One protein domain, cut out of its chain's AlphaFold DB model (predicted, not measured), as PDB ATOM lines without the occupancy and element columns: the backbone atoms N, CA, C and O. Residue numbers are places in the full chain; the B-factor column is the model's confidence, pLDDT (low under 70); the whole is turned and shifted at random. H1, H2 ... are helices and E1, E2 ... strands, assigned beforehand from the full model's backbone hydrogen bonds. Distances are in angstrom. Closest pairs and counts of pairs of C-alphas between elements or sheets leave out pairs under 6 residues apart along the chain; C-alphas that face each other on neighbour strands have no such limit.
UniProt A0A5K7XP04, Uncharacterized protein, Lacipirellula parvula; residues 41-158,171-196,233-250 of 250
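Overview. This is residues 41 to 158, 171 to 196 and 233 to 250 of the 250 residues of an uncharacterized protein of Lacipirellula parvula (UniProt A0A5K7XP04). Two long helices, H4 and H1, cross near the middle as an X. H3 and H7 pack beside H1 as a three-helix bundle, while H5 and H6 pack on the other side of the crossing, H6 alongside H4. The printed part has 162 residues, with seven named helices and one strand in the order E1 H1 H2 H3 H4 H5 H6 H7, mostly helix. It is compact, with a radius of gyration of the C-alphas of 15.5 A and spans of 45 by 40 by 29 A.

Arrangement. The hub is H4, residues 114 to 136, touching five helices. Its residues 123 to 127 touch residues 54 to 61 of H1, residues 48 to 69, about perpendicular at 90 degrees; the closest C-alphas, of Ala 57 and Ile 123, are 5.6 A apart. H6, residues 178 to 190, touches H4 at a shallow tilt of 25 degrees, opposite ways, closest at C-alphas 124 and 189, 6.5 A. H5, residues 144 to 157, touches H1 residues 48 to 53 at a steep tilt of 41 degrees, closest at C-alphas 50 and 152, 4.3 A. H3, residues 88 to 103, touches H1 at a shallow tilt of 12 degrees, opposite ways, closest at C-alphas 65 and 88, 6.1 A. H7, residues 235 to 249, touches H3 the same way at a shallow tilt of 25 degrees, closest at C-alphas 96 and 245, 5.4 A. H2, residues 81 to 84, touches H4, closest at C-alphas 83 and 118, 5.6 A. E1, residues 42 to 44, pairs with no named strand. Every O i to N i+4 pair is within hydrogen-bond range in H1, H3, H4, H5, H6 and H7; H2 is too short for one.

Along the chain. H4 measures 32.3 A, H1 31.7 A, H3 21.8 A and H7 21.1 A. C-alpha 114 is at (168.520, 234.006, 149.131) and C-alpha 249 at (170.705, 212.557, 139.226).

Size, cuts and confidence. Residues 159 to 170 and 197 to 232 are not printed, with C-alpha gaps of 13.1 A and 27.9 A. The link H1 to H2 is long. Nine residues have pLDDT under 70, among them 233 to 235.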
ATOM      1  N   THR A  41     184.753 230.904 143.765       68.25
ATOM      2  CA  THR A  41     185.887 230.674 142.851       68.25
ATOM      3  C   THR A  41     185.594 231.031 141.386       68.25
ATOM      4  O   THR A  41     186.474 230.919 140.524       68.25
ATOM      5  N   GLY A  42     184.389 231.527 141.096       76.62
ATOM      6  CA  GLY A  42     183.939 231.971 139.781       76.62
ATOM      7  C   GLY A  42     182.733 231.188 139.267       76.62
ATOM      8  O   GLY A  42     182.179 230.319 139.924       76.62
ATOM      9  N   GLU A  43     182.293 231.487 138.049       81.44
ATOM     10  CA  GLU A  43     181.202 230.716 137.455       81.44
ATOM     11  C   GLU A  43     181.698 229.302 137.099       81.44
ATOM     12  O   GLU A  43     182.693 229.168 136.372       81.44
ATOM     13  N   ARG A  44     180.991 228.243 137.527       85.12
ATOM     14  CA  ARG A  44     181.286 226.852 137.122       85.12
ATOM     15  C   ARG A  44     180.083 225.906 137.230       85.12
ATOM     16  O   ARG A  44     179.022 226.276 137.713       85.12
ATOM     17  N   THR A  45     180.263 224.695 136.709       89.19
ATOM     18  CA  THR A  45     179.390 223.527 136.917       89.19
ATOM     19  C   THR A  45     180.206 222.515 137.711       89.19
ATOM     20  O   THR A  45     181.399 222.347 137.431       89.19
ATOM     21  N   LEU A  46     179.591 221.860 138.691       92.19
ATOM     22  CA  LEU A  46     180.244 220.833 139.491       92.19
ATOM     23  C   LEU A  46     180.516 219.604 138.623       92.19
ATOM     24  O   LEU A  46     179.706 219.211 137.780       92.19
ATOM     25  N   ILE A  47     181.670 218.984 138.836       92.69
ATOM     26  CA  ILE A  47     182.092 217.767 138.140       92.69
ATOM     27  C   ILE A  47     182.690 216.784 139.148       92.69
ATOM     28  O   ILE A  47     182.859 217.126 140.312       92.69
ATOM     29  N   GLY A  48     182.993 215.568 138.696       94.81
ATOM     30  CA  GLY A  48     183.815 214.641 139.469       94.81
ATOM     31  C   GLY A  48     183.220 214.253 140.825       94.81
ATOM     32  O   GLY A  48     182.026 213.964 140.922       94.81
ATOM     33  N   ALA A  49     184.071 214.189 141.843       96.44
ATOM     34  CA  ALA A  49     183.700 213.796 143.199       96.44
ATOM     35  C   ALA A  49     182.816 214.825 143.903       96.44
ATOM     36  O   ALA A  49     181.869 214.434 144.586       96.44
ATOM     37  N   GLU A  50     183.051 216.115 143.674       95.25
ATOM     38  CA  GLU A  50     182.200 217.179 144.211       95.25
ATOM     39  C   GLU A  50     180.764 217.073 143.672       95.25
ATOM     40  O   GLU A  50     179.800 217.105 144.438       95.25
ATOM     41  N   ALA A  51     180.605 216.832 142.365       95.69
ATOM     42  CA  ALA A  51     179.286 216.599 141.775       95.69
ATOM     43  C   ALA A  51     178.611 215.328 142.302       95.69
ATOM     44  O   ALA A  51     177.392 215.314 142.439       95.69
ATOM     45  N   MET A  52     179.367 214.259 142.578       96.94
ATOM     46  CA  MET A  52     178.799 213.026 143.138       96.94
ATOM     47  C   MET A  52     178.243 213.246 144.546       96.94
ATOM     48  O   MET A  52     177.134 212.794 144.817       96.94
ATOM     49  N   LEU A  53     178.972 213.957 145.413       97.75
ATOM     50  CA  LEU A  53     178.494 214.308 146.753       97.75
ATOM     51  C   LEU A  53     177.197 215.121 146.674       97.75
ATOM     52  O   LEU A  53     176.204 214.763 147.300       97.75
ATOM     53  N   VAL A  54     177.191 216.175 145.853       97.00
ATOM     54  CA  VAL A  54     176.022 217.053 145.697       97.00
ATOM     55  C   VAL A  54     174.836 216.313 145.076       97.00
ATOM     56  O   VAL A  54     173.707 216.490 145.523       97.00
ATOM     57  N   LYS A  55     175.063 215.439 144.087       96.88
ATOM     58  CA  LYS A  55     174.012 214.576 143.525       96.88
ATOM     59  C   LYS A  55     173.378 213.682 144.588       96.88
ATOM     60  O   LYS A  55     172.153 213.567 144.631       96.88
ATOM     61  N   GLU A  56     174.200 213.053 145.419       97.50
ATOM     62  CA  GLU A  56     173.719 212.162 146.471       97.50
ATOM     63  C   GLU A  56     172.899 212.932 147.509       97.50
ATOM     64  O   GLU A  56     171.788 212.529 147.840       97.50
ATOM     65  N   ALA A  57     173.397 214.091 147.939       97.69
ATOM     66  CA  ALA A  57     172.705 214.950 148.888       97.69
ATOM     67  C   ALA A  57     171.362 215.459 148.343       97.69
ATOM     68  O   ALA A  57     170.342 215.367 149.018       97.69
ATOM     69  N   ILE A  58     171.317 215.915 147.087       97.31
ATOM     70  CA  ILE A  58     170.060 216.328 146.443       97.31
ATOM     71  C   ILE A  58     169.075 215.157 146.346       97.31
ATOM     72  O   ILE A  58     167.874 215.364 146.519       97.31
ATOM     73  N   THR A  59     169.566 213.944 146.072       96.25
ATOM     74  CA  THR A  59     168.723 212.739 146.037       96.25
ATOM     75  C   THR A  59     168.069 212.515 147.396       96.25
ATOM     76  O   THR A  59     166.846 212.418 147.454       96.25
ATOM     77  N   GLY A  60     168.849 212.527 148.480       94.94
ATOM     78  CA  GLY A  60     168.331 212.312 149.831       94.94
ATOM     79  C   GLY A  60     167.342 213.391 150.282       94.94
ATOM     80  O   GLY A  60     166.255 213.062 150.755       94.94
ATOM     81  N   VAL A  61     167.623 214.676 150.027       95.88
ATOM     82  CA  VAL A  61     166.662 215.760 150.322       95.88
ATOM     83  C   VAL A  61     165.365 215.585 149.518       95.88
ATOM     84  O   VAL A  61     164.268 215.779 150.043       95.88
ATOM     85  N   ALA A  62     165.453 215.203 148.240       93.75
ATOM     86  CA  ALA A  62     164.269 214.981 147.414       93.75
ATOM     87  C   ALA A  62     163.443 213.773 147.888       93.75
ATOM     88  O   ALA A  62     162.214 213.854 147.905       93.75
ATOM     89  N   GLU A  63     164.092 212.676 148.282       92.69
ATOM     90  CA  GLU A  63     163.437 211.498 148.861       92.69
ATOM     91  C   GLU A  63     162.741 211.847 150.182       92.69
ATOM     92  O   GLU A  63     161.554 211.554 150.333       92.69
ATOM     93  N   GLN A  64     163.415 212.584 151.069       92.38
ATOM     94  CA  GLN A  64     162.857 213.075 152.332       92.38
ATOM     95  C   GLN A  64     161.583 213.911 152.107       92.38
ATOM     96  O   GLN A  64     160.540 213.643 152.708       92.38
ATOM     97  N   ILE A  65     161.607 214.860 151.164       90.88
ATOM     98  CA  ILE A  65     160.423 215.662 150.793       90.88
ATOM     99  C   ILE A  65     159.275 214.774 150.284       90.88
ATOM    100  O   ILE A  65     158.100 215.026 150.572       90.88
ATOM    101  N   MET A  66     159.586 213.735 149.505       87.31
ATOM    102  CA  MET A  66     158.575 212.806 148.998       87.31
ATOM    103  C   MET A  66     157.958 211.966 150.120       87.31
ATOM    104  O   MET A  66     156.742 211.755 150.112       87.31
ATOM    105  N   GLU A  67     158.743 211.531 151.102       88.31
ATOM    106  CA  GLU A  67     158.237 210.826 152.284       88.31
ATOM    107  C   GLU A  67     157.310 211.717 153.125       88.31
ATOM    108  O   GLU A  67     156.200 211.304 153.482       88.31
ATOM    109  N   GLU A  68     157.705 212.971 153.354       88.50
ATOM    110  CA  GLU A  68     156.901 213.987 154.050       88.50
ATOM    111  C   GLU A  68     155.575 214.263 153.336       88.50
ATOM    112  O   GLU A  68     154.527 214.388 153.975       88.50
ATOM    113  N   SER A  69     155.581 214.274 151.998       83.81
ATOM    114  CA  SER A  69     154.368 214.480 151.197       83.81
ATOM    115  C   SER A  69     153.300 213.398 151.415       83.81
ATOM    116  O   SER A  69     152.109 213.644 151.201       83.81
ATOM    117  N   GLY A  70     153.703 212.218 151.906       80.75
ATOM    118  CA  GLY A  70     152.800 211.142 152.315       80.75
ATOM    119  C   GLY A  70     151.973 211.464 153.566       80.75
ATOM    120  O   GLY A  70     150.999 210.763 153.846       80.75
ATOM    121  N   GLY A  71     152.325 212.519 154.313       78.81
ATOM    122  CA  GLY A  71     151.602 212.987 155.502       78.81
ATOM    123  C   GLY A  71     151.785 212.107 156.741       78.81
ATOM    124  O   GLY A  71     151.014 212.220 157.695       78.81
ATOM    125  N   TYR A  72     152.768 211.204 156.723       77.69
ATOM    126  CA  TYR A  72     153.088 210.318 157.847       77.69
ATOM    127  C   TYR A  72     154.119 210.913 158.809       77.69
ATOM    128  O   TYR A  72     154.292 210.383 159.906       77.69
ATOM    129  N   MET A  73     154.793 211.985 158.392       81.69
ATOM    130  CA  MET A  73     155.899 212.619 159.102       81.69
ATOM    131  C   MET A  73     155.691 214.133 159.100       81.69
ATOM    132  O   MET A  73     155.028 214.668 158.208       81.69
ATOM    133  N   GLU A  74     156.230 214.808 160.109       85.44
ATOM    134  CA  GLU A  74     156.359 216.264 160.081       85.44
ATOM    135  C   GLU A  74     157.449 216.658 159.076       85.44
ATOM    136  O   GLU A  74     158.332 215.859 158.767       85.44
ATOM    137  N   GLN A  75     157.343 217.874 158.542       86.56
ATOM    138  CA  GLN A  75     158.328 218.428 157.621       86.56
ATOM    139  C   GLN A  75     159.676 218.553 158.337       86.56
ATOM    140  O   GLN A  75     159.736 219.131 159.421       86.56
ATOM    141  N   TRP A  76     160.737 218.009 157.746       89.38
ATOM    142  CA  TRP A  76     162.081 218.119 158.291       89.38
ATOM    143  C   TRP A  76     162.585 219.559 158.177       89.38
ATOM    144  O   TRP A  76     162.349 220.242 157.170       89.38
ATOM    145  N   GLU A  77     163.287 220.001 159.215       92.19
ATOM    146  CA  GLU A  77     163.944 221.303 159.297       92.19
ATOM    147  C   GLU A  77     165.459 221.086 159.220       92.19
ATOM    148  O   GLU A  77     166.028 220.326 160.006       92.19
ATOM    149  N   TYR A  78     166.099 221.725 158.245       90.44
ATOM    150  CA  TYR A  78     167.548 221.669 158.033       90.44
ATOM    151  C   TYR A  78     168.298 222.762 158.809       90.44
ATOM    152  O   TYR A  78     169.517 222.831 158.728       90.44
ATOM    153  N   GLY A  79     167.588 223.610 159.561       88.44
ATOM    154  CA  GLY A  79     168.170 224.738 160.291       88.44
ATOM    155  C   GLY A  79     168.422 225.957 159.405       88.44
ATOM    156  O   GLY A  79     169.209 226.826 159.771       88.44
ATOM    157  N   ILE A  80     167.765 226.025 158.242       88.06
ATOM    158  CA  ILE A  80     167.898 227.119 157.279       88.06
ATOM    159  C   ILE A  80     166.511 227.677 157.004       88.06
ATOM    160  O   ILE A  80     165.833 227.242 156.073       88.06
ATOM    161  N   ASP A  81     166.111 228.682 157.780       86.44
ATOM    162  CA  ASP A  81     164.748 229.233 157.812       86.44
ATOM    163  C   ASP A  81     164.166 229.505 156.415       86.44
ATOM    164  O   ASP A  81     163.036 229.136 156.102       86.44
ATOM    165  N   ARG A  82     164.967 230.063 155.500       84.88
ATOM    166  CA  ARG A  82     164.526 230.384 154.129       84.88
ATOM    167  C   ARG A  82     164.189 229.180 153.270       84.88
ATOM    168  O   ARG A  82     163.378 229.303 152.354       84.88
ATOM    169  N   PHE A  83     164.828 228.049 153.522       89.56
ATOM    170  CA  PHE A  83     164.452 226.782 152.915       89.56
ATOM    171  C   PHE A  83     163.357 226.104 153.742       89.56
ATOM    172  O   PHE A  83     162.435 225.493 153.189       89.56
ATOM    173  N   ASP A  84     163.429 226.254 155.062       90.06
ATOM    174  CA  ASP A  84     162.598 225.510 155.981       90.06
ATOM    175  C   ASP A  84     161.139 225.965 155.976       90.06
ATOM    176  O   ASP A  84     160.243 225.123 156.006       90.06
ATOM    177  N   GLU A  85     160.898 227.261 155.795       89.25
ATOM    178  CA  GLU A  85     159.573 227.883 155.680       89.25
ATOM    179  C   GLU A  85     158.855 227.585 154.354       89.25
ATOM    180  O   GLU A  85     157.656 227.856 154.206       89.25
ATOM    181  N   LEU A  86     159.565 227.048 153.359       87.50
ATOM    182  CA  LEU A  86     158.974 226.717 152.067       87.50
ATOM    183  C   LEU A  86     158.016 225.533 152.187       87.50
ATOM    184  O   LEU A  86     158.238 224.573 152.923       87.50
ATOM    185  N   THR A  87     156.971 225.551 151.362       87.31
ATOM    186  CA  THR A  87     156.148 224.353 151.160       87.31
ATOM    187  C   THR A  87     156.965 223.249 150.477       87.31
ATOM    188  O   THR A  87     157.861 223.537 149.681       87.31
ATOM    189  N   LEU A  88     156.611 221.979 150.697       87.19
ATOM    190  CA  LEU A  88     157.268 220.824 150.054       87.19
ATOM    191  C   LEU A  88     157.397 220.978 148.529       87.19
ATOM    192  O   LEU A  88     158.452 220.736 147.942       87.19
ATOM    193  N   SER A  89     156.333 221.462 147.886       84.31
ATOM    194  CA  SER A  89     156.302 221.724 146.448       84.31
ATOM    195  C   SER A  89     157.315 222.789 146.011       84.31
ATOM    196  O   SER A  89     157.910 222.680 144.939       84.31
ATOM    197  N   GLN A  90     157.505 223.826 146.832       86.75
ATOM    198  CA  GLN A  90     158.483 224.887 146.591       86.75
ATOM    199  C   GLN A  90     159.910 224.388 146.791       86.75
ATOM    200  O   GLN A  90     160.740 224.630 145.917       86.75
ATOM    201  N   ARG A  91     160.176 223.638 147.873       90.94
ATOM    202  CA  ARG A  91     161.485 223.014 148.127       90.94
ATOM    203  C   ARG A  91     161.913 222.141 146.950       90.94
ATOM    204  O   ARG A  91     162.995 222.329 146.407       90.94
ATOM    205  N   LEU A  92     161.032 221.259 146.472       89.44
ATOM    206  CA  LEU A  92     161.351 220.365 145.358       89.44
ATOM    207  C   LEU A  92     161.608 221.118 144.045       89.44
ATOM    208  O   LEU A  92     162.522 220.773 143.294       89.44
ATOM    209  N   LYS A  93     160.818 222.158 143.753       86.62
ATOM    210  CA  LYS A  93     161.020 222.963 142.542       86.62
ATOM    211  C   LYS A  93     162.338 223.734 142.586       86.62
ATOM    212  O   LYS A  93     163.020 223.842 141.567       86.62
ATOM    213  N   LEU A  94     162.678 224.256 143.757       89.62
ATOM    214  CA  LEU A  94     163.924 224.961 144.006       89.62
ATOM    215  C   LEU A  94     165.126 224.013 143.899       89.62
ATOM    216  O   LEU A  94     166.090 224.351 143.218       89.62
ATOM    217  N   LEU A  95     165.028 222.795 144.443       92.75
ATOM    218  CA  LEU A  95     166.034 221.743 144.262       92.75
ATOM    219  C   LEU A  95     166.215 221.367 142.791       92.75
ATOM    220  O   LEU A  95     167.347 221.283 142.333       92.75
ATOM    221  N   GLU A  96     165.133 221.204 142.018       90.19
ATOM    222  CA  GLU A  96     165.217 220.969 140.566       90.19
ATOM    223  C   GLU A  96     166.019 222.077 139.867       90.19
ATOM    224  O   GLU A  96     166.894 221.812 139.035       90.19
ATOM    225  N   GLN A  97     165.728 223.331 140.213       89.06
ATOM    226  CA  GLN A  97     166.363 224.504 139.629       89.06
ATOM    227  C   GLN A  97     167.848 224.597 140.000       89.06
ATOM    228  O   GLN A  97     168.680 224.774 139.106       89.06
ATOM    229  N   VAL A  98     168.187 224.435 141.279       92.19
ATOM    230  CA  VAL A  98     169.567 224.455 141.785       92.19
ATOM    231  C   VAL A  98     170.369 223.286 141.215       92.19
ATOM    232  O   VAL A  98     171.428 223.505 140.632       92.19
ATOM    233  N   ALA A  99     169.831 222.063 141.256       92.94
ATOM    234  CA  ALA A  99     170.473 220.874 140.696       92.94
ATOM    235  C   ALA A  99     170.811 221.055 139.212       92.94
ATOM    236  O   ALA A  99     171.913 220.731 138.774       92.94
ATOM    237  N   THR A 100     169.881 221.618 138.433       90.50
ATOM    238  CA  THR A 100     170.089 221.861 137.000       90.50
ATOM    239  C   THR A 100     171.295 222.769 136.750       90.50
ATOM    240  O   THR A 100     172.098 222.474 135.866       90.50
ATOM    241  N   HIS A 101     171.453 223.842 137.527       90.44
ATOM    242  CA  HIS A 101     172.530 224.819 137.322       90.44
ATOM    243  C   HIS A 101     173.859 224.399 137.962       90.44
ATOM    244  O   HIS A 101     174.918 224.723 137.423       90.44
ATOM    245  N   LEU A 102     173.818 223.626 139.052       91.62
ATOM    246  CA  LEU A 102     175.013 223.037 139.656       91.62
ATOM    247  C   LEU A 102     175.589 221.902 138.808       91.62
ATOM    248  O   LEU A 102     176.807 221.797 138.696       91.62
ATOM    249  N   LEU A 103     174.746 221.054 138.211       92.69
ATOM    250  CA  LEU A 103     175.174 219.771 137.632       92.69
ATOM    251  C   LEU A 103     175.148 219.725 136.101       92.69
ATOM    252  O   LEU A 103     175.682 218.789 135.510       92.69
ATOM    253  N   THR A 104     174.525 220.699 135.433       88.38
ATOM    254  CA  THR A 104     174.421 220.726 133.967       88.38
ATOM    255  C   THR A 104     174.870 222.062 133.388       88.38
ATOM    256  O   THR A 104     174.677 223.127 133.965       88.38
ATOM    257  N   ALA A 105     175.449 222.008 132.187       83.19
ATOM    258  CA  ALA A 105     175.692 223.200 131.390       83.19
ATOM    259  C   ALA A 105     174.359 223.741 130.828       83.19
ATOM    260  O   ALA A 105     173.790 223.155 129.904       83.19
ATOM    261  N   THR A 106     173.857 224.846 131.372       79.69
ATOM    262  CA  THR A 106     172.661 225.560 130.897       79.69
ATOM    263  C   THR A 106     173.014 226.633 129.842       79.69
ATOM    264  O   THR A 106     174.119 226.671 129.293       79.69
ATOM    265  N   ALA A 107     172.053 227.469 129.442       74.38
ATOM    266  CA  ALA A 107     172.316 228.603 128.545       74.38
ATOM    267  C   ALA A 107     172.615 229.900 129.316       74.38
ATOM    268  O   ALA A 107     173.375 230.740 128.834       74.38
ATOM    269  N   GLU A 108     172.027 230.037 130.502       75.25
ATOM    270  CA  GLU A 108     172.085 231.211 131.369       75.25
ATOM    271  C   GLU A 108     172.525 230.769 132.766       75.25
ATOM    272  O   GLU A 108     172.232 229.642 133.178       75.25
ATOM    273  N   THR A 109     173.267 231.637 133.458       73.88
ATOM    274  CA  THR A 109     173.571 231.441 134.875       73.88
ATOM    275  C   THR A 109     172.304 231.624 135.688       73.88
ATOM    276  O   THR A 109     171.457 232.452 135.343       73.88
ATOM    277  N   LEU A 110     172.172 230.856 136.769       79.44
ATOM    278  CA  LEU A 110     171.106 231.133 137.714       79.44
ATOM    279  C   LEU A 110     171.415 232.427 138.457       79.44
ATOM    280  O   LEU A 110     172.520 232.604 138.967       79.44
ATOM    281  N   GLU A 111     170.430 233.313 138.525       77.81
ATOM    282  CA  GLU A 111     170.492 234.459 139.416       77.81
ATOM    283  C   GLU A 111     170.563 233.963 140.863       77.81
ATOM    284  O   GLU A 111     169.725 233.163 141.292       77.81
ATOM    285  N   LEU A 112     171.581 234.411 141.598       78.69
ATOM    286  CA  LEU A 112     171.693 234.113 143.017       78.69
ATOM    287  C   LEU A 112     170.582 234.859 143.751       78.69
ATOM    288  O   LEU A 112     170.465 236.079 143.661       78.69
ATOM    289  N   THR A 113     169.756 234.102 144.460       81.94
ATOM    290  CA  THR A 113     168.741 234.621 145.372       81.94
ATOM    291  C   THR A 113     168.926 233.944 146.717       81.94
ATOM    292  O   THR A 113     169.418 232.813 146.769       81.94
ATOM    293  N   ALA A 114     168.448 234.581 147.788       82.12
ATOM    294  CA  ALA A 114     168.520 234.006 149.131       82.12
ATOM    295  C   ALA A 114     167.915 232.592 149.187       82.12
ATOM    296  O   ALA A 114     168.423 231.726 149.885       82.12
ATOM    297  N   PHE A 115     166.861 232.327 148.405       85.69
ATOM    298  CA  PHE A 115     166.268 230.994 148.303       85.69
ATOM    299  C   PHE A 115     167.187 229.993 147.594       85.69
ATOM    300  O   PHE A 115     167.328 228.865 148.061       85.69
ATOM    301  N   CYS A 116     167.821 230.374 146.480       87.38
ATOM    302  CA  CYS A 116     168.720 229.463 145.769       87.38
ATOM    303  C   CYS A 116     169.933 229.093 146.629       87.38
ATOM    304  O   CYS A 116     170.313 227.926 146.654       87.38
ATOM    305  N   GLU A 117     170.502 230.055 147.356       88.38
ATOM    306  CA  GLU A 117     171.636 229.799 148.250       88.38
ATOM    307  C   GLU A 117     171.220 229.037 149.508       88.38
ATOM    308  O   GLU A 117     171.879 228.063 149.854       88.38
ATOM    309  N   ALA A 118     170.061 229.344 150.101       90.12
ATOM    310  CA  ALA A 118     169.501 228.555 151.198       90.12
ATOM    311  C   ALA A 118     169.262 227.086 150.812       90.12
ATOM    312  O   ALA A 118     169.494 226.187 151.613       90.12
ATOM    313  N   ALA A 119     168.833 226.817 149.576       93.56
ATOM    314  CA  ALA A 119     168.696 225.448 149.088       93.56
ATOM    315  C   ALA A 119     170.051 224.740 148.936       93.56
ATOM    316  O   ALA A 119     170.138 223.549 149.217       93.56
ATOM    317  N   VAL A 120     171.109 225.451 148.526       94.12
ATOM    318  CA  VAL A 120     172.477 224.900 148.526       94.12
ATOM    319  C   VAL A 120     172.963 224.640 149.948       94.12
ATOM    320  O   VAL A 120     173.496 223.564 150.203       94.12
ATOM    321  N   GLY A 121     172.715 225.557 150.884       93.50
ATOM    322  CA  GLY A 121     172.981 225.332 152.304       93.50
ATOM    323  C   GLY A 121     172.282 224.068 152.813       93.50
ATOM    324  O   GLY A 121     172.926 223.206 153.398       93.50
ATOM    325  N   ALA A 122     170.997 223.882 152.487       96.06
ATOM    326  CA  ALA A 122     170.218 222.733 152.958       96.06
ATOM    327  C   ALA A 122     170.747 221.402 152.403       96.06
ATOM    328  O   ALA A 122     170.690 220.375 153.076       96.06
ATOM    329  N   ILE A 123     171.306 221.416 151.188       97.38
ATOM    330  CA  ILE A 123     171.999 220.261 150.604       97.38
ATOM    331  C   ILE A 123     173.220 219.882 151.454       97.38
ATOM    332  O   ILE A 123     173.418 218.700 151.722       97.38
ATOM    333  N   TYR A 124     174.027 220.849 151.898       97.31
ATOM    334  CA  TYR A 124     175.204 220.577 152.732       97.31
ATOM    335  C   TYR A 124     174.850 220.255 154.193       97.31
ATOM    336  O   TYR A 124     175.485 219.381 154.779       97.31
ATOM    337  N   GLU A 125     173.792 220.841 154.751       96.81
ATOM    338  CA  GLU A 125     173.255 220.430 156.059       96.81
ATOM    339  C   GLU A 125     172.742 218.987 156.029       96.81
ATOM    340  O   GLU A 125     172.996 218.205 156.943       96.81
ATOM    341  N   HIS A 126     172.098 218.570 154.935       97.44
ATOM    342  CA  HIS A 126     171.706 217.173 154.769       97.44
ATOM    343  C   HIS A 126     172.913 216.222 154.777       97.44
ATOM    344  O   HIS A 126     172.839 215.151 155.376       97.44
ATOM    345  N   VAL A 127     174.046 216.622 154.185       97.88
ATOM    346  CA  VAL A 127     175.291 215.838 154.266       97.88
ATOM    347  C   VAL A 127     175.729 215.650 155.722       97.88
ATOM    348  O   VAL A 127     176.140 214.548 156.086       97.88
ATOM    349  N   LEU A 128     175.625 216.680 156.568       96.81
ATOM    350  CA  LEU A 128     175.968 216.578 157.992       96.81
ATOM    351  C   LEU A 128     175.010 215.669 158.759       96.81
ATOM    352  O   LEU A 128     175.473 214.818 159.516       96.81
ATOM    353  N   VAL A 129     173.703 215.786 158.513       95.38
ATOM    354  CA  VAL A 129     172.688 214.895 159.106       95.38
ATOM    355  C   VAL A 129     173.005 213.432 158.798       95.38
ATOM    356  O   VAL A 129     172.978 212.578 159.684       95.38
ATOM    357  N   GLU A 130     173.360 213.139 157.552       95.88
ATOM    358  CA  GLU A 130     173.706 211.789 157.123       95.88
ATOM    359  C   GLU A 130     175.017 211.284 157.744       95.88
ATOM    360  O   GLU A 130     175.117 210.115 158.122       95.88
ATOM    361  N   VAL A 131     176.019 212.153 157.916       95.00
ATOM    362  CA  VAL A 131     177.244 211.818 158.663       95.00
ATOM    363  C   VAL A 131     176.933 211.520 160.127       95.00
ATOM    364  O   VAL A 131     177.461 210.550 160.674       95.00
ATOM    365  N   ASP A 132     176.071 212.308 160.763       94.38
ATOM    366  CA  ASP A 132     175.647 212.069 162.141       94.38
ATOM    367  C   ASP A 132     174.961 210.710 162.279       94.38
ATOM    368  O   ASP A 132     175.279 209.950 163.198       94.38
ATOM    369  N   TRP A 133     174.100 210.353 161.325       92.62
ATOM    370  CA  TRP A 133     173.467 209.036 161.277       92.62
ATOM    371  C   TRP A 133     174.483 207.910 161.050       92.62
ATOM    372  O   TRP A 133     174.413 206.889 161.733       92.62
ATOM    373  N   GLU A 134     175.469 208.089 160.164       93.00
ATOM    374  CA  GLU A 134     176.573 207.128 159.987       93.00
ATOM    375  C   GLU A 134     177.418 206.942 161.252       93.00
ATOM    376  O   GLU A 134     177.966 205.860 161.487       93.00
ATOM    377  N   ILE A 135     177.599 208.003 162.037       92.62
ATOM    378  CA  ILE A 135     178.347 207.951 163.292       92.62
ATOM    379  C   ILE A 135     177.509 207.277 164.374       92.62
ATOM    380  O   ILE A 135     178.074 206.523 165.161       92.62
ATOM    381  N   ASP A 136     176.205 207.514 164.442       91.69
ATOM    382  CA  ASP A 136     175.353 206.953 165.491       91.69
ATOM    383  C   ASP A 136     174.919 205.499 165.227       91.69
ATOM    384  O   ASP A 136     174.643 204.767 166.183       91.69
ATOM    385  N   ASP A 137     174.914 205.034 163.971       87.69
ATOM    386  CA  ASP A 137     174.620 203.636 163.619       87.69
ATOM    387  C   ASP A 137     175.815 202.705 163.910       87.69
ATOM    388  O   ASP A 137     176.613 202.336 163.044       87.69
ATOM    389  N   ASP A 138     175.928 202.273 165.166       77.81
ATOM    390  CA  ASP A 138     176.953 201.315 165.599       77.81
ATOM    391  C   ASP A 138     176.807 199.915 164.951       77.81
ATOM    392  O   ASP A 138     177.771 199.142 164.934       77.81
ATOM    393  N   ASP A 139     175.634 199.579 164.398       74.94
ATOM    394  CA  ASP A 139     175.353 198.282 163.764       74.94
ATOM    395  C   ASP A 139     175.745 198.255 162.276       74.94
ATOM    396  O   ASP A 139     175.866 197.178 161.670       74.94
ATOM    397  N   ARG A 140     175.990 199.424 161.676       64.50
ATOM    398  CA  ARG A 140     176.484 199.575 160.306       64.50
ATOM    399  C   ARG A 140     177.594 200.625 160.278       64.50
ATOM    400  O   ARG A 140     177.300 201.801 160.118       64.50
ATOM    401  N   PRO A 141     178.881 200.226 160.290       62.91
ATOM    402  CA  PRO A 141     179.987 201.154 160.066       62.91
ATOM    403  C   PRO A 141     180.067 201.530 158.576       62.91
ATOM    404  O   PRO A 141     181.051 201.244 157.889       62.91
ATOM    405  N   ALA A 142     178.988 202.102 158.047       78.31
ATOM    406  CA  ALA A 142     178.971 202.750 156.760       78.31
ATOM    407  C   ALA A 142     179.756 204.055 156.897       78.31
ATOM    408  O   ALA A 142     179.578 204.838 157.827       78.31
ATOM    409  N   THR A 143     180.694 204.233 155.984       89.56
ATOM    410  CA  THR A 143     181.508 205.440 155.848       89.56
ATOM    411  C   THR A 143     181.246 206.052 154.481       89.56
ATOM    412  O   THR A 143     182.149 206.603 153.862       89.56
ATOM    413  N   ARG A 144     180.046 205.854 153.933       93.31
ATOM    414  CA  ARG A 144     179.702 206.202 152.558       93.31
ATOM    415  C   ARG A 144     179.735 207.714 152.384       93.31
ATOM    416  O   ARG A 144     180.466 208.185 151.519       93.31
ATOM    417  N   TRP A 145     179.001 208.450 153.211       95.81
ATOM    418  CA  TRP A 145     178.964 209.911 153.204       95.81
ATOM    419  C   TRP A 145     180.322 210.491 153.552       95.81
ATOM    420  O   TRP A 145     180.859 211.292 152.789       95.81
ATOM    421  N   ARG A 146     180.957 209.971 154.603       95.31
ATOM    422  CA  ARG A 146     182.336 210.330 154.961       95.31
ATOM    423  C   ARG A 146     183.329 210.105 153.810       95.31
ATOM    424  O   ARG A 146     184.175 210.952 153.547       95.31
ATOM    425  N   SER A 147     183.192 209.020 153.046       95.56
ATOM    426  CA  SER A 147     184.025 208.748 151.863       95.56
ATOM    427  C   SER A 147     183.724 209.688 150.694       95.56
ATOM    428  O   SER A 147     184.652 210.081 149.988       95.56
ATOM    429  N   LEU A 148     182.455 210.052 150.475       96.75
ATOM    430  CA  LEU A 148     182.065 211.035 149.459       96.75
ATOM    431  C   LEU A 148     182.653 212.414 149.777       96.75
ATOM    432  O   LEU A 148     183.224 213.040 148.886       96.75
ATOM    433  N   ILE A 149     182.591 212.841 151.043       96.56
ATOM    434  CA  ILE A 149     183.178 214.103 151.521       96.56
ATOM    435  C   ILE A 149     184.686 214.114 151.284       96.56
ATOM    436  O   ILE A 149     185.193 215.041 150.660       96.56
ATOM    437  N   LEU A 150     185.411 213.070 151.707       95.06
ATOM    438  CA  LEU A 150     186.864 213.005 151.510       95.06
ATOM    439  C   LEU A 150     187.252 213.019 150.027       95.06
ATOM    440  O   LEU A 150     188.235 213.660 149.659       95.06
ATOM    441  N   ALA A 151     186.494 212.328 149.172       95.00
ATOM    442  CA  ALA A 151     186.746 212.323 147.735       95.00
ATOM    443  C   ALA A 151     186.513 213.708 147.109       95.00
ATOM    444  O   ALA A 151     187.354 214.164 146.333       95.00
ATOM    445  N   ALA A 152     185.409 214.374 147.461       95.38
ATOM    446  CA  ALA A 152     185.104 215.729 147.008       95.38
ATOM    447  C   ALA A 152     186.164 216.725 147.497       95.38
ATOM    448  O   ALA A 152     186.730 217.470 146.703       95.38
ATOM    449  N   TYR A 153     186.513 216.674 148.782       93.25
ATOM    450  CA  TYR A 153     187.512 217.559 149.373       93.25
ATOM    451  C   TYR A 153     188.889 217.368 148.730       93.25
ATOM    452  O   TYR A 153     189.544 218.338 148.359       93.25
ATOM    453  N   ALA A 154     189.326 216.123 148.527       91.50
ATOM    454  CA  ALA A 154     190.596 215.846 147.862       91.50
ATOM    455  C   ALA A 154     190.625 216.343 146.406       91.50
ATOM    456  O   ALA A 154     191.673 216.773 145.932       91.50
ATOM    457  N   GLU A 155     189.499 216.301 145.690       92.31
ATOM    458  CA  GLU A 155     189.392 216.852 144.335       92.31
ATOM    459  C   GLU A 155     189.458 218.386 144.325       92.31
ATOM    460  O   GLU A 155     190.128 218.958 143.465       92.31
ATOM    461  N   CYS A 156     188.804 219.047 145.282       89.44
ATOM    462  CA  CYS A 156     188.753 220.506 145.362       89.44
ATOM    463  C   CYS A 156     190.045 221.128 145.917       89.44
ATOM    464  O   CYS A 156     190.449 222.192 145.451       89.44
ATOM    465  N   PHE A 157     190.698 220.468 146.879       87.25
ATOM    466  CA  PHE A 157     191.775 221.054 147.690       87.25
ATOM    467  C   PHE A 157     193.077 220.237 147.697       87.25
ATOM    468  O   PHE A 157     194.072 220.671 148.263       87.25
ATOM    469  N   GLY A 158     193.131 219.064 147.055       71.88
ATOM    470  CA  GLY A 158     194.262 218.129 147.173       71.88
ATOM    471  C   GLY A 158     195.614 218.607 146.621       71.88
ATOM    472  O   GLY A 158     196.636 217.981 146.913       71.88
ATOM    473  N   THR A 171     191.140 213.898 157.773       78.31
ATOM    474  CA  THR A 171     190.644 212.830 158.646       78.31
ATOM    475  C   THR A 171     190.477 211.500 157.898       78.31
ATOM    476  O   THR A 171     190.319 211.460 156.675       78.31
ATOM    477  N   ASP A 172     190.523 210.384 158.630       86.00
ATOM    478  CA  ASP A 172     190.203 209.065 158.079       86.00
ATOM    479  C   ASP A 172     188.684 208.870 158.007       86.00
ATOM    480  O   ASP A 172     187.948 209.312 158.887       86.00
ATOM    481  N   ALA A 173     188.201 208.125 157.008       88.88
ATOM    482  CA  ALA A 173     186.769 207.880 156.815       88.88
ATOM    483  C   ALA A 173     186.088 207.210 158.025       88.88
ATOM    484  O   ALA A 173     184.867 207.266 158.150       88.88
ATOM    485  N   THR A 174     186.853 206.565 158.914       89.38
ATOM    486  CA  THR A 174     186.333 205.949 160.142       89.38
ATOM    487  C   THR A 174     186.277 206.898 161.342       89.38
ATOM    488  O   THR A 174     185.710 206.510 162.369       89.38
ATOM    489  N   SER A 175     186.801 208.127 161.228       91.38
ATOM    490  CA  SER A 175     186.717 209.136 162.289       91.38
ATOM    491  C   SER A 175     185.265 209.400 162.672       91.38
ATOM    492  O   SER A 175     184.372 209.478 161.823       91.38
ATOM    493  N   ARG A 176     185.038 209.506 163.981       91.62
ATOM    494  CA  ARG A 176     183.738 209.819 164.594       91.62
ATOM    495  C   ARG A 176     183.717 211.230 165.179       91.62
ATOM    496  O   ARG A 176     182.801 211.553 165.933       91.62
ATOM    497  N   ASP A 177     184.743 212.028 164.894       92.75
ATOM    498  CA  ASP A 177     184.788 213.423 165.304       92.75
ATOM    499  C   ASP A 177     183.895 214.253 164.378       92.75
ATOM    500  O   ASP A 177     184.176 214.407 163.193       92.75
ATOM    501  N   ARG A 178     182.778 214.739 164.920       93.88
ATOM    502  CA  ARG A 178     181.788 215.519 164.173       93.88
ATOM    503  C   ARG A 178     182.323 216.882 163.760       93.88
ATOM    504  O   ARG A 178     181.955 217.359 162.692       93.88
ATOM    505  N   ASP A 179     183.205 217.472 164.562       92.56
ATOM    506  CA  ASP A 179     183.743 218.805 164.294       92.56
ATOM    507  C   ASP A 179     184.684 218.761 163.078       92.56
ATOM    508  O   ASP A 179     184.670 219.667 162.244       92.56
ATOM    509  N   GLU A 180     185.438 217.666 162.910       91.81
ATOM    510  CA  GLU A 180     186.257 217.431 161.711       91.81
ATOM    511  C   GLU A 180     185.393 217.359 160.443       91.81
ATOM    512  O   GLU A 180     185.727 217.963 159.422       91.81
ATOM    513  N   TRP A 181     184.270 216.638 160.497       95.00
ATOM    514  CA  TRP A 181     183.361 216.506 159.355       95.00
ATOM    515  C   TRP A 181     182.626 217.806 159.046       95.00
ATOM    516  O   TRP A 181     182.543 218.176 157.875       95.00
ATOM    517  N   ALA A 182     182.161 218.512 160.080       94.31
ATOM    518  CA  ALA A 182     181.556 219.832 159.954       94.31
ATOM    519  C   ALA A 182     182.489 220.787 159.210       94.31
ATOM    520  O   ALA A 182     182.084 221.382 158.217       94.31
ATOM    521  N   HIS A 183     183.763 220.838 159.602       91.81
ATOM    522  CA  HIS A 183     184.750 221.691 158.948       91.81
ATOM    523  C   HIS A 183     184.977 221.336 157.467       91.81
ATOM    524  O   HIS A 183     185.011 222.218 156.611       91.81
ATOM    525  N   LEU A 184     185.099 220.046 157.127       93.62
ATOM    526  CA  LEU A 184     185.278 219.624 155.730       93.62
ATOM    527  C   LEU A 184     184.073 219.984 154.854       93.62
ATOM    528  O   LEU A 184     184.242 220.426 153.715       93.62
ATOM    529  N   VAL A 185     182.864 219.776 155.378       95.00
ATOM    530  CA  VAL A 185     181.617 220.139 154.697       95.00
ATOM    531  C   VAL A 185     181.509 221.652 154.548       95.00
ATOM    532  O   VAL A 185     181.150 222.117 153.470       95.00
ATOM    533  N   GLU A 186     181.904 222.415 155.567       92.12
ATOM    534  CA  GLU A 186     181.954 223.877 155.544       92.12
ATOM    535  C   GLU A 186     182.846 224.395 154.407       92.12
ATOM    536  O   GLU A 186     182.409 225.202 153.589       92.12
ATOM    537  N   CYS A 187     184.066 223.861 154.279       91.31
ATOM    538  CA  CYS A 187     184.972 224.215 153.184       91.31
ATOM    539  C   CYS A 187     184.388 223.884 151.802       91.31
ATOM    540  O   CYS A 187     184.563 224.646 150.850       91.31
ATOM    541  N   LEU A 188     183.713 222.738 151.669       93.62
ATOM    542  CA  LEU A 188     183.058 222.350 150.418       93.62
ATOM    543  C   LEU A 188     181.878 223.271 150.092       93.62
ATOM    544  O   LEU A 188     181.727 223.661 148.934       93.62
ATOM    545  N   ALA A 189     181.082 223.645 151.093       92.50
ATOM    546  CA  ALA A 189     179.981 224.586 150.943       92.50
ATOM    547  C   ALA A 189     180.491 225.964 150.503       92.50
ATOM    548  O   ALA A 189     179.995 226.502 149.517       92.50
ATOM    549  N   ASP A 190     181.545 226.490 151.132       88.62
ATOM    550  CA  ASP A 190     182.152 227.784 150.782       88.62
ATOM    551  C   ASP A 190     182.768 227.804 149.372       88.62
ATOM    552  O   ASP A 190     182.907 228.859 148.747       88.62
ATOM    553  N   ASN A 191     183.123 226.638 148.828       89.06
ATOM    554  CA  ASN A 191     183.603 226.505 147.452       89.06
ATOM    555  C   ASN A 191     182.470 226.517 146.401       89.06
ATOM    556  O   ASN A 191     182.739 226.603 145.192       89.06
ATOM    557  N   VAL A 192     181.211 226.412 146.838       86.88
ATOM    558  CA  VAL A 192     180.011 226.414 145.985       86.88
ATOM    559  C   VAL A 192     179.151 227.657 146.209       86.88
ATOM    560  O   VAL A 192     178.691 228.255 145.235       86.88
ATOM    561  N   LEU A 193     178.948 228.061 147.459       84.31
ATOM    562  CA  LEU A 193     178.240 229.280 147.828       84.31
ATOM    563  C   LEU A 193     179.049 230.518 147.421       84.31
ATOM    564  O   LEU A 193     180.283 230.489 147.349       84.31
ATOM    565  N   TRP A 194     178.346 231.596 147.083       73.50
ATOM    566  CA  TRP A 194     178.983 232.876 146.786       73.50
ATOM    567  C   TRP A 194     179.283 233.629 148.084       73.50
ATOM    568  O   TRP A 194     180.407 234.101 148.272       73.50
ATOM    569  N   ASP A 195     178.304 233.665 148.989       71.94
ATOM    570  CA  ASP A 195     178.423 234.098 150.382       71.94
ATOM    571  C   ASP A 195     177.389 233.366 151.272       71.94
ATOM    572  O   ASP A 195     176.748 232.403 150.842       71.94
ATOM    573  N   ARG A 196     177.272 233.771 152.545       68.44
ATOM    574  CA  ARG A 196     176.285 233.236 153.504       68.44
ATOM    575  C   ARG A 196     175.261 234.281 153.935       68.44
ATOM    576  O   ARG A 196     174.660 234.177 155.004       68.44
ATOM    577  N   ILE A 233     152.833 224.984 143.298       59.25
ATOM    578  CA  ILE A 233     152.542 224.083 142.183       59.25
ATOM    579  C   ILE A 233     151.596 222.958 142.637       59.25
ATOM    580  O   ILE A 233     151.588 222.570 143.806       59.25
ATOM    581  N   SER A 234     150.766 222.445 141.722       66.00
ATOM    582  CA  SER A 234     149.864 221.316 142.002       66.00
ATOM    583  C   SER A 234     150.646 220.037 142.335       66.00
ATOM    584  O   SER A 234     151.781 219.884 141.897       66.00
ATOM    585  N   ASN A 235     150.028 219.072 143.032       66.56
ATOM    586  CA  ASN A 235     150.669 217.778 143.332       66.56
ATOM    587  C   ASN A 235     151.193 217.051 142.073       66.56
ATOM    588  O   ASN A 235     152.262 216.459 142.107       66.56
ATOM    589  N   GLU A 236     150.486 217.146 140.944       70.12
ATOM    590  CA  GLU A 236     150.945 216.599 139.654       70.12
ATOM    591  C   GLU A 236     152.261 217.254 139.189       70.12
ATOM    592  O   GLU A 236     153.175 216.582 138.718       70.12
ATOM    593  N   ALA A 237     152.400 218.566 139.389       68.25
ATOM    594  CA  ALA A 237     153.620 219.289 139.057       68.25
ATOM    595  C   ALA A 237     154.788 218.973 140.015       68.25
ATOM    596  O   ALA A 237     155.941 219.066 139.591       68.25
ATOM    597  N   VAL A 238     154.504 218.573 141.262       68.12
ATOM    598  CA  VAL A 238     155.500 218.058 142.224       68.12
ATOM    599  C   VAL A 238     156.052 216.721 141.742       68.12
ATOM    600  O   VAL A 238     157.263 216.585 141.594       68.12
ATOM    601  N   GLU A 239     155.189 215.760 141.404       75.62
ATOM    602  CA  GLU A 239     155.623 214.456 140.877       75.62
ATOM    603  C   GLU A 239     156.432 214.598 139.578       75.62
ATOM    604  O   GLU A 239     157.429 213.905 139.365       75.62
ATOM    605  N   ASP A 240     156.032 215.525 138.708       80.00
ATOM    606  CA  ASP A 240     156.770 215.831 137.488       80.00
ATOM    607  C   ASP A 240     158.127 216.493 137.768       80.00
ATOM    608  O   ASP A 240     159.100 216.191 137.070       80.00
ATOM    609  N   ALA A 241     158.214 217.389 138.758       77.25
ATOM    610  CA  ALA A 241     159.479 217.982 139.200       77.25
ATOM    611  C   ALA A 241     160.413 216.925 139.791       77.25
ATOM    612  O   ALA A 241     161.571 216.859 139.384       77.25
ATOM    613  N   TYR A 242     159.890 216.033 140.636       85.75
ATOM    614  CA  TYR A 242     160.643 214.907 141.181       85.75
ATOM    615  C   TYR A 242     161.179 214.012 140.066       85.75
ATOM    616  O   TYR A 242     162.354 213.673 140.050       85.75
ATOM    617  N   ARG A 243     160.349 213.667 139.073       86.31
ATOM    618  CA  ARG A 243     160.777 212.809 137.957       86.31
ATOM    619  C   ARG A 243     161.891 213.444 137.125       86.31
ATOM    620  O   ARG A 243     162.795 212.739 136.681       86.31
ATOM    621  N   ARG A 244     161.825 214.760 136.891       85.75
ATOM    622  CA  ARG A 244     162.899 215.495 136.203       85.75
ATOM    623  C   ARG A 244     164.172 215.529 137.041       85.75
ATOM    624  O   ARG A 244     165.241 215.303 136.487       85.75
ATOM    625  N   LEU A 245     164.038 215.755 138.346       89.12
ATOM    626  CA  LEU A 245     165.153 215.744 139.285       89.12
ATOM    627  C   LEU A 245     165.815 214.361 139.346       89.12
ATOM    628  O   LEU A 245     167.008 214.258 139.112       89.12
ATOM    629  N   ALA A 246     165.049 213.287 139.518       88.88
ATOM    630  CA  ALA A 246     165.565 211.918 139.503       88.88
ATOM    631  C   ALA A 246     166.317 211.599 138.198       88.88
ATOM    632  O   ALA A 246     167.440 211.110 138.232       88.88
ATOM    633  N   SER A 247     165.753 211.971 137.040       89.81
ATOM    634  CA  SER A 247     166.414 211.780 135.740       89.81
ATOM    635  C   SER A 247     167.712 212.580 135.574       89.81
ATOM    636  O   SER A 247     168.514 212.233 134.709       89.81
ATOM    637  N   LEU A 248     167.892 213.673 136.314       87.88
ATOM    638  CA  LEU A 248     169.113 214.480 136.307       87.88
ATOM    639  C   LEU A 248     170.215 213.855 137.183       87.88
ATOM    640  O   LEU A 248     171.408 214.069 136.942       87.88
ATOM    641  N   LEU A 249     169.811 213.115 138.216       87.81
ATOM    642  CA  LEU A 249     170.705 212.557 139.226       87.81
ATOM    643  C   LEU A 249     171.262 211.183 138.825       87.81
ATOM    644  O   LEU A 249     172.404 210.901 139.199       87.81
ATOM    645  N   GLU A 250     170.543 210.419 137.989       81.62
ATOM    646  CA  GLU A 250     171.042 209.213 137.281       81.62
ATOM    647  C   GLU A 250     172.330 209.463 136.459       81.62
ATOM    648  O   GLU A 250     173.119 208.499 136.313       81.62
TER     649      GLU A 250